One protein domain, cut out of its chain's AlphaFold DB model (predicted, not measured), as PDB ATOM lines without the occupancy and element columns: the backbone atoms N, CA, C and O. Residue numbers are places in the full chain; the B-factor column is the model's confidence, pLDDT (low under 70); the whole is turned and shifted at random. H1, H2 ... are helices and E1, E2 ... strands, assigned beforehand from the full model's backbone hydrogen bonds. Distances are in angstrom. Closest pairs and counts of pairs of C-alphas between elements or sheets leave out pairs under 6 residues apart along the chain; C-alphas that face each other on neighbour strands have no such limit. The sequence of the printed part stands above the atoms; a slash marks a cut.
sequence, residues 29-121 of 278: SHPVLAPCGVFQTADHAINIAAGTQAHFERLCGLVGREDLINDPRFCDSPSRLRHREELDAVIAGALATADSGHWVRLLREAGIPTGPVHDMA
ATOM      1  N   SER A  29     -24.514  -4.434  19.046       83.75
ATOM      2  CA  SER A  29     -23.929  -3.618  20.109       83.75
ATOM      3  C   SER A  29     -25.009  -2.970  20.973       83.75
ATOM      4  O   SER A  29     -26.077  -2.575  20.493       83.75
ATOM      5  N   HIS A  30     -24.721  -2.788  22.260       83.31
ATOM      6  CA  HIS A  30     -25.610  -2.030  23.135       83.31
ATOM      7  C   HIS A  30     -25.464  -0.518  22.869       83.31
ATOM      8  O   HIS A  30     -24.351   0.004  22.883       83.31
ATOM      9  N   PRO A  31     -26.556   0.242  22.668       80.94
ATOM     10  CA  PRO A  31     -26.466   1.633  22.202       80.94
ATOM     11  C   PRO A  31     -25.954   2.623  23.255       80.94
ATOM     12  O   PRO A  31     -25.584   3.739  22.907       80.94
ATOM     13  N   VAL A  32     -25.958   2.242  24.537       82.50
ATOM     14  CA  VAL A  32     -25.556   3.126  25.651       82.50
ATOM     15  C   VAL A  32     -24.491   2.526  26.572       82.50
ATOM     16  O   VAL A  32     -24.102   3.176  27.535       82.50
ATOM     17  N   LEU A  33     -24.032   1.294  26.320       85.50
ATOM     18  CA  LEU A  33     -23.048   0.610  27.169       85.50
ATOM     19  C   LEU A  33     -21.944   0.017  26.299       85.50
ATOM     20  O   LEU A  33     -22.242  -0.584  25.272       85.50
ATOM     21  N   ALA A  34     -20.700   0.150  26.749       87.38
ATOM     22  CA  ALA A  34     -19.537  -0.450  26.116       87.38
ATOM     23  C   ALA A  34     -18.548  -0.941  27.195       87.38
ATOM     24  O   ALA A  34     -18.318  -0.199  28.163       87.38
ATOM     25  N   PRO A  35     -17.959  -2.143  27.041       89.19
ATOM     26  CA  PRO A  35     -18.172  -3.101  25.949       89.19
ATOM     27  C   PRO A  35     -19.397  -4.005  26.195       89.19
ATOM     28  O   PRO A  35     -19.509  -4.678  27.222       89.19
ATOM     29  N   CYS A  36     -20.334  -4.017  25.245       90.50
ATOM     30  CA  CYS A  36     -21.535  -4.852  25.285       90.50
ATOM     31  C   CYS A  36     -21.950  -5.250  23.863       90.50
ATOM     32  O   CYS A  36     -22.338  -4.382  23.075       90.50
ATOM     33  N   GLY A  37     -21.937  -6.545  23.558       91.31
ATOM     34  CA  GLY A  37     -22.329  -7.056  22.250       91.31
ATOM     35  C   GLY A  37     -21.798  -8.454  21.961       91.31
ATOM     36  O   GLY A  37     -21.451  -9.207  22.870       91.31
ATOM     37  N   VAL A  38     -21.760  -8.802  20.676       94.00
ATOM     38  CA  VAL A  38     -21.300 -10.109  20.197       94.00
ATOM     39  C   VAL A  38     -19.851 -10.018  19.734       94.00
ATOM     40  O   VAL A  38     -19.529  -9.186  18.888       94.00
ATOM     41  N   PHE A  39     -19.012 -10.915  20.245       94.25
ATOM     42  CA  PHE A  39     -17.588 -11.018  19.941       94.25
ATOM     43  C   PHE A  39     -17.266 -12.407  19.391       94.25
ATOM     44  O   PHE A  39     -17.839 -13.402  19.835       94.25
ATOM     45  N   GLN A  40     -16.356 -12.477  18.419       93.88
ATOM     46  CA  GLN A  40     -15.864 -13.750  17.892       93.88
ATOM     47  C   GLN A  40     -14.766 -14.301  18.804       93.88
ATOM     48  O   GLN A  40     -13.870 -13.558  19.204       93.88
ATOM     49  N   THR A  41     -14.844 -15.591  19.125       94.88
ATOM     50  CA  THR A  41     -13.744 -16.356  19.733       94.88
ATOM     51  C   THR A  41     -13.100 -17.249  18.668       94.88
ATOM     52  O   THR A  41     -13.406 -17.111  17.483       94.88
ATOM     53  N   ALA A  42     -12.211 -18.166  19.060       93.38
ATOM     54  CA  ALA A  42     -11.537 -19.064  18.118       93.38
ATOM     55  C   ALA A  42     -12.485 -20.009  17.342       93.38
ATOM     56  O   ALA A  42     -12.167 -20.435  16.235       93.38
ATOM     57  N   ASP A  43     -13.635 -20.353  17.920       91.75
ATOM     58  CA  ASP A  43     -14.595 -21.349  17.427       91.75
ATOM     59  C   ASP A  43     -15.983 -20.746  17.142       91.75
ATOM     60  O   ASP A  43     -16.535 -20.936  16.056       91.75
ATOM     61  N   HIS A  44     -16.566 -20.019  18.104       90.44
ATOM     62  CA  HIS A  44     -17.956 -19.566  18.060       90.44
ATOM     63  C   HIS A  44     -18.162 -18.200  18.710       90.44
ATOM     64  O   HIS A  44     -17.573 -17.858  19.725       90.44
ATOM     65  N   ALA A  45     -19.100 -17.416  18.188       93.88
ATOM     66  CA  ALA A  45     -19.394 -16.117  18.776       93.88
ATOM     67  C   ALA A  45     -19.982 -16.233  20.197       93.88
ATOM     68  O   ALA A  45     -20.833 -17.083  20.481       93.88
ATOM     69  N   ILE A  46     -19.589 -15.311  21.074       95.00
ATOM     70  CA  ILE A  46     -20.138 -15.155  22.424       95.00
ATOM     71  C   ILE A  46     -20.712 -13.748  22.596       95.00
ATOM     72  O   ILE A  46     -20.225 -12.781  22.017       95.00
ATOM     73  N   ASN A  47     -21.762 -13.620  23.401       94.75
ATOM     74  CA  ASN A  47     -22.285 -12.332  23.844       94.75
ATOM     75  C   ASN A  47     -21.651 -11.960  25.187       94.75
ATOM     76  O   ASN A  47     -21.625 -12.789  26.095       94.75
ATOM     77  N   ILE A  48     -21.204 -10.715  25.328       94.94
ATOM     78  CA  ILE A  48     -20.649 -10.156  26.562       94.94
ATOM     79  C   ILE A  48     -21.417  -8.882  26.911       94.94
ATOM     80  O   ILE A  48     -21.615  -8.024  26.054       94.94
ATOM     81  N   ALA A  49     -21.809  -8.725  28.179       93.25
ATOM     82  CA  ALA A  49     -22.435  -7.502  28.684       93.25
ATOM     83  C   ALA A  49     -21.657  -6.900  29.870       93.25
ATOM     84  O   ALA A  49     -22.030  -7.050  31.039       93.25
ATOM     85  N   ALA A  50     -20.587  -6.159  29.576       92.06
ATOM     86  CA  ALA A  50     -19.763  -5.475  30.571       92.06
ATOM     87  C   ALA A  50     -20.149  -3.989  30.706       92.06
ATOM     88  O   ALA A  50     -19.382  -3.077  30.417       92.06
ATOM     89  N   GLY A  51     -21.375  -3.736  31.174       84.75
ATOM     90  CA  GLY A  51     -21.921  -2.376  31.280       84.75
ATOM     91  C   GLY A  51     -21.469  -1.551  32.491       84.75
ATOM     92  O   GLY A  51     -21.725  -0.349  32.533       84.75
ATOM     93  N   THR A  52     -20.842  -2.164  33.499       90.81
ATOM     94  CA  THR A  52     -20.395  -1.467  34.718       90.81
ATOM     95  C   THR A  52     -18.879  -1.310  34.731       90.81
ATOM     96  O   THR A  52     -18.168  -2.087  34.098       90.81
ATOM     97  N   GLN A  53     -18.375  -0.335  35.493       91.06
ATOM     98  CA  GLN A  53     -16.931  -0.139  35.659       91.06
ATOM     99  C   GLN A  53     -16.245  -1.399  36.213       91.06
ATOM    100  O   GLN A  53     -15.254  -1.851  35.657       91.06
ATOM    101  N   ALA A  54     -16.845  -2.034  37.225       92.50
ATOM    102  CA  ALA A  54     -16.324  -3.272  37.795       92.50
ATOM    103  C   ALA A  54     -16.304  -4.433  36.784       92.50
ATOM    104  O   ALA A  54     -15.389  -5.249  36.806       92.50
ATOM    105  N   HIS A  55     -17.297  -4.528  35.886       94.12
ATOM    106  CA  HIS A  55     -17.266  -5.537  34.820       94.12
ATOM    107  C   HIS A  55     -16.151  -5.246  33.814       94.12
ATOM    108  O   HIS A  55     -15.491  -6.178  33.370       94.12
ATOM    109  N   PHE A  56     -15.942  -3.973  33.466       94.25
ATOM    110  CA  PHE A  56     -14.896  -3.559  32.536       94.25
ATOM    111  C   PHE A  56     -13.494  -3.873  33.071       94.25
ATOM    112  O   PHE A  56     -12.702  -4.482  32.362       94.25
ATOM    113  N   GLU A  57     -13.211  -3.542  34.330       94.31
ATOM    114  CA  GLU A  57     -11.919  -3.827  34.970       94.31
ATOM    115  C   GLU A  57     -11.629  -5.330  35.023       94.31
ATOM    116  O   GLU A  57     -10.551  -5.776  34.632       94.31
ATOM    117  N   ARG A  58     -12.624  -6.135  35.419       95.31
ATOM    118  CA  ARG A  58     -12.505  -7.600  35.415       95.31
ATOM    119  C   ARG A  58     -12.294  -8.155  34.012       95.31
ATOM    120  O   ARG A  58     -11.490  -9.064  33.841       95.31
ATOM    121  N   LEU A  59     -13.001  -7.616  33.017       95.19
ATOM    122  CA  LEU A  59     -12.825  -8.016  31.625       95.19
ATOM    123  C   LEU A  59     -11.395  -7.724  31.162       95.19
ATOM    124  O   LEU A  59     -10.768  -8.614  30.605       95.19
ATOM    125  N   CYS A  60     -10.878  -6.523  31.443       94.81
ATOM    126  CA  CYS A  60      -9.514  -6.112  31.103       94.81
ATOM    127  C   CYS A  60      -8.462  -7.037  31.730       94.81
ATOM    128  O   CYS A  60      -7.542  -7.456  31.032       94.81
ATOM    129  N   GLY A  61      -8.635  -7.415  33.001       94.12
ATOM    130  CA  GLY A  61      -7.767  -8.393  33.665       94.12
ATOM    131  C   GLY A  61      -7.800  -9.769  32.993       94.12
ATOM    132  O   GLY A  61      -6.755 -10.357  32.730       94.12
ATOM    133  N   LEU A  62      -8.989 -10.266  32.633       94.12
ATOM    134  CA  LEU A  62      -9.138 -11.574  31.977       94.12
ATOM    135  C   LEU A  62      -8.544 -11.625  30.565       94.12
ATOM    136  O   LEU A  62      -8.007 -12.656  30.172       94.12
ATOM    137  N   VAL A  63      -8.641 -10.536  29.801       92.94
ATOM    138  CA  VAL A  63      -8.075 -10.464  28.442       92.94
ATOM    139  C   VAL A  63      -6.597 -10.051  28.433       92.94
ATOM    140  O   VAL A  63      -6.022  -9.874  27.360       92.94
ATOM    141  N   GLY A  64      -5.975  -9.878  29.607       91.94
ATOM    142  CA  GLY A  64      -4.565  -9.501  29.742       91.94
ATOM    143  C   GLY A  64      -4.256  -8.066  29.308       91.94
ATOM    144  O   GLY A  64      -3.133  -7.775  28.900       91.94
ATOM    145  N   ARG A  65      -5.250  -7.172  29.352       91.69
ATOM    146  CA  ARG A  65      -5.157  -5.767  28.923       91.69
ATOM    147  C   ARG A  65      -5.551  -4.795  30.032       91.69
ATOM    148  O   ARG A  65      -6.389  -3.913  29.852       91.69
ATOM    149  N   GLU A  66      -4.947  -4.965  31.206       93.75
ATOM    150  CA  GLU A  66      -5.140  -4.069  32.355       93.75
ATOM    151  C   GLU A  66      -4.712  -2.621  32.059       93.75
ATOM    152  O   GLU A  66      -5.215  -1.685  32.680       93.75
ATOM    153  N   ASP A  67      -3.853  -2.417  31.056       92.44
ATOM    154  CA  ASP A  67      -3.460  -1.101  30.547       92.44
ATOM    155  C   ASP A  67      -4.665  -0.252  30.105       92.44
ATOM    156  O   ASP A  67      -4.670   0.964  30.303       92.44
ATOM    157  N   LEU A  68      -5.729  -0.886  29.599       91.75
ATOM    158  CA  LEU A  68      -6.945  -0.198  29.148       91.75
ATOM    159  C   LEU A  68      -7.740   0.433  30.296       91.75
ATOM    160  O   LEU A  68      -8.532   1.340  30.056       91.75
ATOM    161  N   ILE A  69      -7.545  -0.021  31.537       91.56
ATOM    162  CA  ILE A  69      -8.261   0.515  32.703       91.56
ATOM    163  C   ILE A  69      -7.884   1.984  32.932       91.56
ATOM    164  O   ILE A  69      -8.744   2.804  33.257       91.56
ATOM    165  N   ASN A  70      -6.608   2.317  32.716       91.00
ATOM    166  CA  ASN A  70      -6.057   3.651  32.945       91.00
ATOM    167  C   ASN A  70      -5.922   4.483  31.659       91.00
ATOM    168  O   ASN A  70      -5.558   5.656  31.734       91.00
ATOM    169  N   ASP A  71      -6.218   3.911  30.487       92.50
ATOM    170  CA  ASP A  71      -6.187   4.641  29.217       92.50
ATOM    171  C   ASP A  71      -7.270   5.744  29.219       92.50
ATOM    172  O   ASP A  71      -8.453   5.439  29.416       92.50
ATOM    173  N   PRO A  72      -6.919   7.022  28.965       91.75
ATOM    174  CA  PRO A  72      -7.883   8.122  28.887       91.75
ATOM    175  C   PRO A  72      -9.042   7.890  27.905       91.75
ATOM    176  O   PRO A  72     -10.108   8.484  28.061       91.75
ATOM    177  N   ARG A  73      -8.860   7.030  26.895       90.88
ATOM    178  CA  ARG A  73      -9.909   6.659  25.934       90.88
ATOM    179  C   ARG A  73     -10.948   5.709  26.528       90.88
ATOM    180  O   ARG A  73     -12.090   5.709  26.068       90.88
ATOM    181  N   PHE A  74     -10.586   4.915  27.540       92.38
ATOM    182  CA  PHE A  74     -11.414   3.817  28.056       92.38
ATOM    183  C   PHE A  74     -11.683   3.865  29.567       92.38
ATOM    184  O   PHE A  74     -12.445   3.038  30.074       92.38
ATOM    185  N   CYS A  75     -11.128   4.838  30.288       89.31
ATOM    186  CA  CYS A  75     -11.243   4.932  31.744       89.31
ATOM    187  C   CYS A  75     -12.689   5.143  32.233       89.31
ATOM    188  O   CYS A  75     -13.092   4.581  33.254       89.31
ATOM    189  N   ASP A  76     -13.511   5.881  31.478       89.56
ATOM    190  CA  ASP A  76     -14.907   6.170  31.812       89.56
ATOM    191  C   ASP A  76     -15.903   5.674  30.747       89.56
ATOM    192  O   ASP A  76     -15.571   5.452  29.582       89.56
ATOM    193  N   SER A  77     -17.162   5.488  31.152       89.12
ATOM    194  CA  SER A  77     -18.206   4.938  30.278       89.12
ATOM    195  C   SER A  77     -18.513   5.807  29.042       89.12
ATOM    196  O   SER A  77     -18.614   5.229  27.958       89.12
ATOM    197  N   PRO A  78     -18.670   7.144  29.144       89.81
ATOM    198  CA  PRO A  78     -18.770   8.015  27.971       89.81
ATOM    199  C   PRO A  78     -17.593   7.904  26.994       89.81
ATOM    200  O   PRO A  78     -17.805   7.865  25.781       89.81
ATOM    201  N   SER A  79     -16.363   7.843  27.497       90.88
ATOM    202  CA  SER A  79     -15.150   7.714  26.686       90.88
ATOM    203  C   SER A  79     -15.106   6.358  25.979       90.88
ATOM    204  O   SER A  79     -14.966   6.332  24.757       90.88
ATOM    205  N   ARG A  80     -15.427   5.257  26.677       92.94
ATOM    206  CA  ARG A  80     -15.587   3.927  26.059       92.94
ATOM    207  C   ARG A  80     -16.624   3.907  24.942       92.94
ATOM    208  O   ARG A  80     -16.411   3.264  23.925       92.94
ATOM    209  N   LEU A  81     -17.744   4.613  25.111       90.50
ATOM    210  CA  LEU A  81     -18.781   4.672  24.080       90.50
ATOM    211  C   LEU A  81     -18.322   5.459  22.841       90.50
ATOM    212  O   LEU A  81     -18.687   5.097  21.724       90.50
ATOM    213  N   ARG A  82     -17.513   6.514  23.024       92.25
ATOM    214  CA  ARG A  82     -16.911   7.282  21.919       92.25
ATOM    215  C   ARG A  82     -15.869   6.469  21.153       92.25
ATOM    216  O   ARG A  82     -15.862   6.524  19.931       92.25
ATOM    217  N   HIS A  83     -15.055   5.691  21.862       92.81
ATOM    218  CA  HIS A  83     -13.983   4.863  21.297       92.81
ATOM    219  C   HIS A  83     -14.373   3.382  21.182       92.81
ATOM    220  O   HIS A  83     -13.521   2.499  21.268       92.81
ATOM    221  N   ARG A  84     -15.668   3.087  21.005       91.44
ATOM    222  CA  ARG A  84     -16.185   1.710  21.058       91.44
ATOM    223  C   ARG A  84     -15.520   0.798  20.034       91.44
ATOM    224  O   ARG A  84     -15.205  -0.332  20.358       91.44
ATOM    225  N   GLU A  85     -15.329   1.282  18.809       91.38
ATOM    226  CA  GLU A  85     -14.831   0.454  17.708       91.38
ATOM    227  C   GLU A  85     -13.384   0.031  17.973       91.38
ATOM    228  O   GLU A  85     -13.033  -1.132  17.788       91.38
ATOM    229  N   GLU A  86     -12.574   0.954  18.502       93.62
ATOM    230  CA  GLU A  86     -11.211   0.672  18.954       93.62
ATOM    231  C   GLU A  86     -11.210  -0.326  20.121       93.62
ATOM    232  O   GLU A  86     -10.445  -1.290  20.109       93.62
ATOM    233  N   LEU A  87     -12.082  -0.122  21.116       93.25
ATOM    234  CA  LEU A  87     -12.175  -0.998  22.284       93.25
ATOM    235  C   LEU A  87     -12.610  -2.418  21.902       93.25
ATOM    236  O   LEU A  87     -11.997  -3.397  22.328       93.25
ATOM    237  N   ASP A  88     -13.659  -2.524  21.091       92.94
ATOM    238  CA  ASP A  88     -14.229  -3.793  20.662       92.94
ATOM    239  C   ASP A  88     -13.226  -4.572  19.803       92.94
ATOM    240  O   ASP A  88     -13.119  -5.786  19.958       92.94
ATOM    241  N   ALA A  89     -12.434  -3.894  18.961       93.12
ATOM    242  CA  ALA A  89     -11.368  -4.525  18.185       93.12
ATOM    243  C   ALA A  89     -10.264  -5.115  19.080       93.12
ATOM    244  O   ALA A  89      -9.816  -6.240  18.850       93.12
ATOM    245  N   VAL A  90      -9.850  -4.389  20.125       93.69
ATOM    246  CA  VAL A  90      -8.852  -4.881  21.090       93.69
ATOM    247  C   VAL A  90      -9.374  -6.103  21.847       93.69
ATOM    248  O   VAL A  90      -8.668  -7.106  21.964       93.69
ATOM    249  N   ILE A  91     -10.618  -6.043  22.327       94.19
ATOM    250  CA  ILE A  91     -11.253  -7.151  23.046       94.19
ATOM    251  C   ILE A  91     -11.438  -8.358  22.119       94.19
ATOM    252  O   ILE A  91     -11.105  -9.476  22.504       94.19
ATOM    253  N   ALA A  92     -11.910  -8.149  20.887       93.81
ATOM    254  CA  ALA A  92     -12.080  -9.215  19.902       93.81
ATOM    255  C   ALA A  92     -10.752  -9.912  19.572       93.81
ATOM    256  O   ALA A  92     -10.712 -11.138  19.495       93.81
ATOM    257  N   GLY A  93      -9.658  -9.153  19.441       94.06
ATOM    258  CA  GLY A  93      -8.326  -9.717  19.220       94.06
ATOM    259  C   GLY A  93      -7.881 -10.652  20.346       94.06
ATOM    260  O   GLY A  93      -7.342 -11.722  20.077       94.06
ATOM    261  N   ALA A  94      -8.160 -10.296  21.602       93.94
ATOM    262  CA  ALA A  94      -7.848 -11.159  22.739       93.94
ATOM    263  C   ALA A  94      -8.767 -12.389  22.806       93.94
ATOM    264  O   ALA A  94      -8.297 -13.504  23.032       93.94
ATOM    265  N   LEU A  95     -10.067 -12.216  22.556       94.44
ATOM    266  CA  LEU A  95     -11.042 -13.310  22.595       94.44
ATOM    267  C   LEU A  95     -10.810 -14.354  21.495       94.44
ATOM    268  O   LEU A  95     -11.095 -15.533  21.700       94.44
ATOM    269  N   ALA A  96     -10.227 -13.963  20.364       94.56
ATOM    270  CA  ALA A  96      -9.864 -14.881  19.286       94.56
ATOM    271  C   ALA A  96      -8.778 -15.911  19.669       94.56
ATOM    272  O   ALA A  96      -8.552 -16.859  18.922       94.56
ATOM    273  N   THR A  97      -8.105 -15.752  20.815       93.19
ATOM    274  CA  THR A  97      -6.994 -16.630  21.234       93.19
ATOM    275  C   THR A  97      -7.430 -17.946  21.884       93.19
ATOM    276  O   THR A  97      -6.624 -18.870  21.979       93.19
ATOM    277  N   ALA A  98      -8.686 -18.055  22.318       93.88
ATOM    278  CA  ALA A  98      -9.213 -19.250  22.974       93.88
ATOM    279  C   ALA A  98     -10.659 -19.542  22.558       93.88
ATOM    280  O   ALA A  98     -11.330 -18.711  21.941       93.88
ATOM    281  N   ASP A  99     -11.126 -20.747  22.875       95.25
ATOM    282  CA  ASP A  99     -12.472 -21.195  22.536       95.25
ATOM    283  C   ASP A  99     -13.568 -20.512  23.382       95.25
ATOM    284  O   ASP A  99     -13.346 -19.922  24.446       95.25
ATOM    285  N   SER A 100     -14.795 -20.586  22.881       93.62
ATOM    286  CA  SER A 100     -15.985 -19.971  23.451       93.62
ATOM    287  C   SER A 100     -16.312 -20.544  24.827       93.62
ATOM    288  O   SER A 100     -16.741 -19.809  25.717       93.62
ATOM    289  N   GLY A 101     -16.067 -21.840  25.044       93.19
ATOM    290  CA  GLY A 101     -16.301 -22.523  26.316       93.19
ATOM    291  C   GLY A 101     -15.377 -22.027  27.427       93.19
ATOM    292  O   GLY A 101     -15.827 -21.780  28.552       93.19
ATOM    293  N   HIS A 102     -14.106 -21.822  27.101       94.44
ATOM    294  CA  HIS A 102     -13.079 -21.268  27.963       94.44
ATOM    295  C   HIS A 102     -13.460 -19.859  28.417       94.44
ATOM    296  O   HIS A 102     -13.558 -19.609  29.623       94.44
ATOM    297  N   TRP A 103     -13.771 -18.969  27.469       95.88
ATOM    298  CA  TRP A 103     -14.169 -17.595  27.779       95.88
ATOM    299  C   TRP A 103     -15.483 -17.516  28.546       95.88
ATOM    300  O   TRP A 103     -15.571 -16.790  29.533       95.88
ATOM    301  N   VAL A 104     -16.506 -18.280  28.146       95.25
ATOM    302  CA  VAL A 104     -17.804 -18.284  28.838       95.25
ATOM    303  C   VAL A 104     -17.650 -18.723  30.291       95.25
ATOM    304  O   VAL A 104     -18.307 -18.154  31.165       95.25
ATOM    305  N   ARG A 105     -16.786 -19.706  30.569       95.75
ATOM    306  CA  ARG A 105     -16.483 -20.135  31.937       95.75
ATOM    307  C   ARG A 105     -15.793 -19.023  32.730       95.75
ATOM    308  O   ARG A 105     -16.332 -18.623  33.759       95.75
ATOM    309  N   LEU A 106     -14.682 -18.479  32.226       95.31
ATOM    310  CA  LEU A 106     -13.911 -17.433  32.915       95.31
ATOM    311  C   LEU A 106     -14.737 -16.173  33.194       95.31
ATOM    312  O   LEU A 106     -14.773 -15.667  34.314       95.31
ATOM    313  N   LEU A 107     -15.450 -15.680  32.182       95.38
ATOM    314  CA  LEU A 107     -16.284 -14.486  32.306       95.38
ATOM    315  C   LEU A 107     -17.417 -14.702  33.318       95.38
ATOM    316  O   LEU A 107     -17.712 -13.806  34.111       95.38
ATOM    317  N   ARG A 108     -18.024 -15.896  33.341       95.00
ATOM    318  CA  ARG A 108     -19.071 -16.234  34.313       95.00
ATOM    319  C   ARG A 108     -18.526 -16.314  35.736       95.00
ATOM    320  O   ARG A 108     -19.184 -15.812  36.644       95.00
ATOM    321  N   GLU A 109     -17.353 -16.910  35.929       95.50
ATOM    322  CA  GLU A 109     -16.669 -16.967  37.228       95.50
ATOM    323  C   GLU A 109     -16.326 -15.561  37.747       95.50
ATOM    324  O   GLU A 109     -16.516 -15.273  38.926       95.50
ATOM    325  N   ALA A 110     -15.956 -14.636  36.856       93.25
ATOM    326  CA  ALA A 110     -15.747 -13.222  37.183       93.25
ATOM    327  C   ALA A 110     -17.049 -12.414  37.392       93.25
ATOM    328  O   ALA A 110     -17.012 -11.212  37.688       93.25
ATOM    329  N   GLY A 111     -18.219 -13.045  37.246       93.38
ATOM    330  CA  GLY A 111     -19.528 -12.409  37.394       93.38
ATOM    331  C   GLY A 111     -19.923 -11.495  36.231       93.38
ATOM    332  O   GLY A 111     -20.830 -10.678  36.387       93.38
ATOM    333  N   ILE A 112     -19.263 -11.608  35.076       94.88
ATOM    334  CA  ILE A 112     -19.613 -10.866  33.863       94.88
ATOM    335  C   ILE A 112     -20.727 -11.634  33.133       94.88
ATOM    336  O   ILE A 112     -20.547 -12.811  32.804       94.88
ATOM    337  N   PRO A 113     -21.886 -11.009  32.851       94.06
ATOM    338  CA  PRO A 113     -22.942 -11.663  32.090       94.06
ATOM    339  C   PRO A 113     -22.456 -12.011  30.679       94.06
ATOM    340  O   PRO A 113     -22.098 -11.131  29.894       94.06
ATOM    341  N   THR A 114     -22.451 -13.306  30.373       95.06
ATOM    342  CA  THR A 114     -21.980 -13.852  29.098       95.06
ATOM    343  C   THR A 114     -22.788 -15.081  28.685       95.06
ATOM    344  O   THR A 114     -23.350 -15.790  29.533       95.06
ATOM    345  N   GLY A 115     -22.827 -15.365  27.387       91.88
ATOM    346  CA  GLY A 115     -23.375 -16.612  26.870       91.88
ATOM    347  C   GLY A 115     -22.991 -16.879  25.415       91.88
ATOM    348  O   GLY A 115     -22.784 -15.929  24.661       91.88
ATOM    349  N   PRO A 116     -22.910 -18.155  25.008       91.44
ATOM    350  CA  PRO A 116     -22.642 -18.519  23.621       91.44
ATOM    351  C   PRO A 116     -23.800 -18.113  22.700       91.44
ATOM    352  O   PRO A 116     -24.970 -18.130  23.097       91.44
ATOM    353  N   VAL A 117     -23.475 -17.776  21.454       90.44
ATOM    354  CA  VAL A 117     -24.462 -17.550  20.396       90.44
ATOM    355  C   VAL A 117     -24.777 -18.894  19.744       90.44
ATOM    356  O   VAL A 117     -23.949 -19.475  19.051       90.44
ATOM    357  N   HIS A 118     -25.983 -19.403  19.988       85.69
ATOM    358  CA  HIS A 118     -26.438 -20.681  19.444       85.69
ATOM    359  C   HIS A 118     -27.196 -20.504  18.128       85.69
ATOM    360  O   HIS A 118     -28.010 -19.588  17.991       85.69
ATOM    361  N   ASP A 119     -26.999 -21.441  17.205       84.75
ATOM    362  CA  ASP A 119     -27.935 -21.663  16.109       84.75
ATOM    363  C   ASP A 119     -29.179 -22.442  16.590       84.75
ATOM    364  O   ASP A 119     -29.310 -22.831  17.760       84.75
ATOM    365  N   MET A 120     -30.127 -22.675  15.682       82.50
ATOM    366  CA  MET A 120     -31.349 -23.416  16.010       82.50
ATOM    367  C   MET A 120     -31.068 -24.879  16.377       82.50
ATOM    368  O   MET A 120     -31.742 -25.419  17.256       82.50
ATOM    369  N   ALA A 121     -30.077 -25.510  15.742       82.56
ATOM    370  CA  ALA A 121     -29.729 -26.907  15.982       82.56
ATOM    371  C   ALA A 121     -29.141 -27.111  17.385       82.56
ATOM    372  O   ALA A 121     -29.475 -28.086  18.053       82.56
TER     373      ALA A 121
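AT A GLANCE: This is residues 29 to 121 of the 278 residues of the protein "CoA-transferase III family protein" of Mycobacterium kansasii (UniProt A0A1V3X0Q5). A small three-stranded sheet is covered on one face by two helices, H5 over the edge strand E3 and H4 beside the other edge strand, E1, while H1 sits beyond the sheet near both of these helices. The short helices H2 and H3 make the end of the body away from E3, and residues 117 to 121 trail off as a tail at the opposite end of the long axis. This is two layers, helices H4 and H5 on one face of the sheet, in a mixed class of helices and strands. The 93 printed residues include, along the chain, E1 E2 H1 H2 H3 H4 H5 E3, and the sheet runs E1 - E2 - E3, all antiparallel. The whole is compact, with a radius of gyration of the C-alphas of 12.4 A, and its outline is elongated, spanning 42 by 25 by 21 A.

HOW THE PARTS SIT: Start at the hairpin of E1, residues 36 to 39, and E2, residues 46 to 49, where N 37 and O 48 are 2.9 A apart, within hydrogen-bond range. On the other side of E2, find E3, residues 114 to 116; N 47 and O 115 are 2.8 A apart, within hydrogen-bond range. H5, residues 100 to 109, lies over E3 at a height over the sheet of 8.2 A and runs along the strands, at 21 degrees to E3 on the local plane; the closest C-alphas, of Val 104 and Thr 114, are 6.1 A apart. H4, residues 84 to 95, is also on the sheet, and the C-alphas of Phe 39 and Ala 92, its closest pair with E1, are 5.8 A apart. H1, residues 53 to 62, only just touches H5, with 3 pairs of C-alphas within 8 A, and only at their ends; the closest C-alphas are those of Leu 59 and Leu 107, 7.4 A. H1 touches H2, residues 67 to 70, closest at the C-alphas of Glu 57 and Ile 69, 6.1 A. H3, residues 77 to 82, is close to H4 but not clearly touching, about perpendicular at 80 degrees, with the C-alphas of Arg 80 and Leu 87 closest at 7.1 A. In H1, H3, H4 and H5 every O i to N i+4 pair is within hydrogen-bond range; H2 is too short for such a pair.

IN THESE COORDINATES: Find C-alpha 36 at (-21.535, -4.852, 25.285), where E1 begins. H4, the longest helix, starts at C-alpha 84 at (-16.185, 1.710, 21.058) and covers 16.0 A; H1 covers 14.3 A and H5 14.1 A. E3 ends at C-alpha 116 at (-22.642, -18.519, 23.621).

THE WHOLE: The C-alphas farthest apart are those of Pro 72 and Ala 121, 43.3 A. The printed part has no cut and no long link, and no printed residue is under 70 in pLDDT; the mean of the printed part is 92.0.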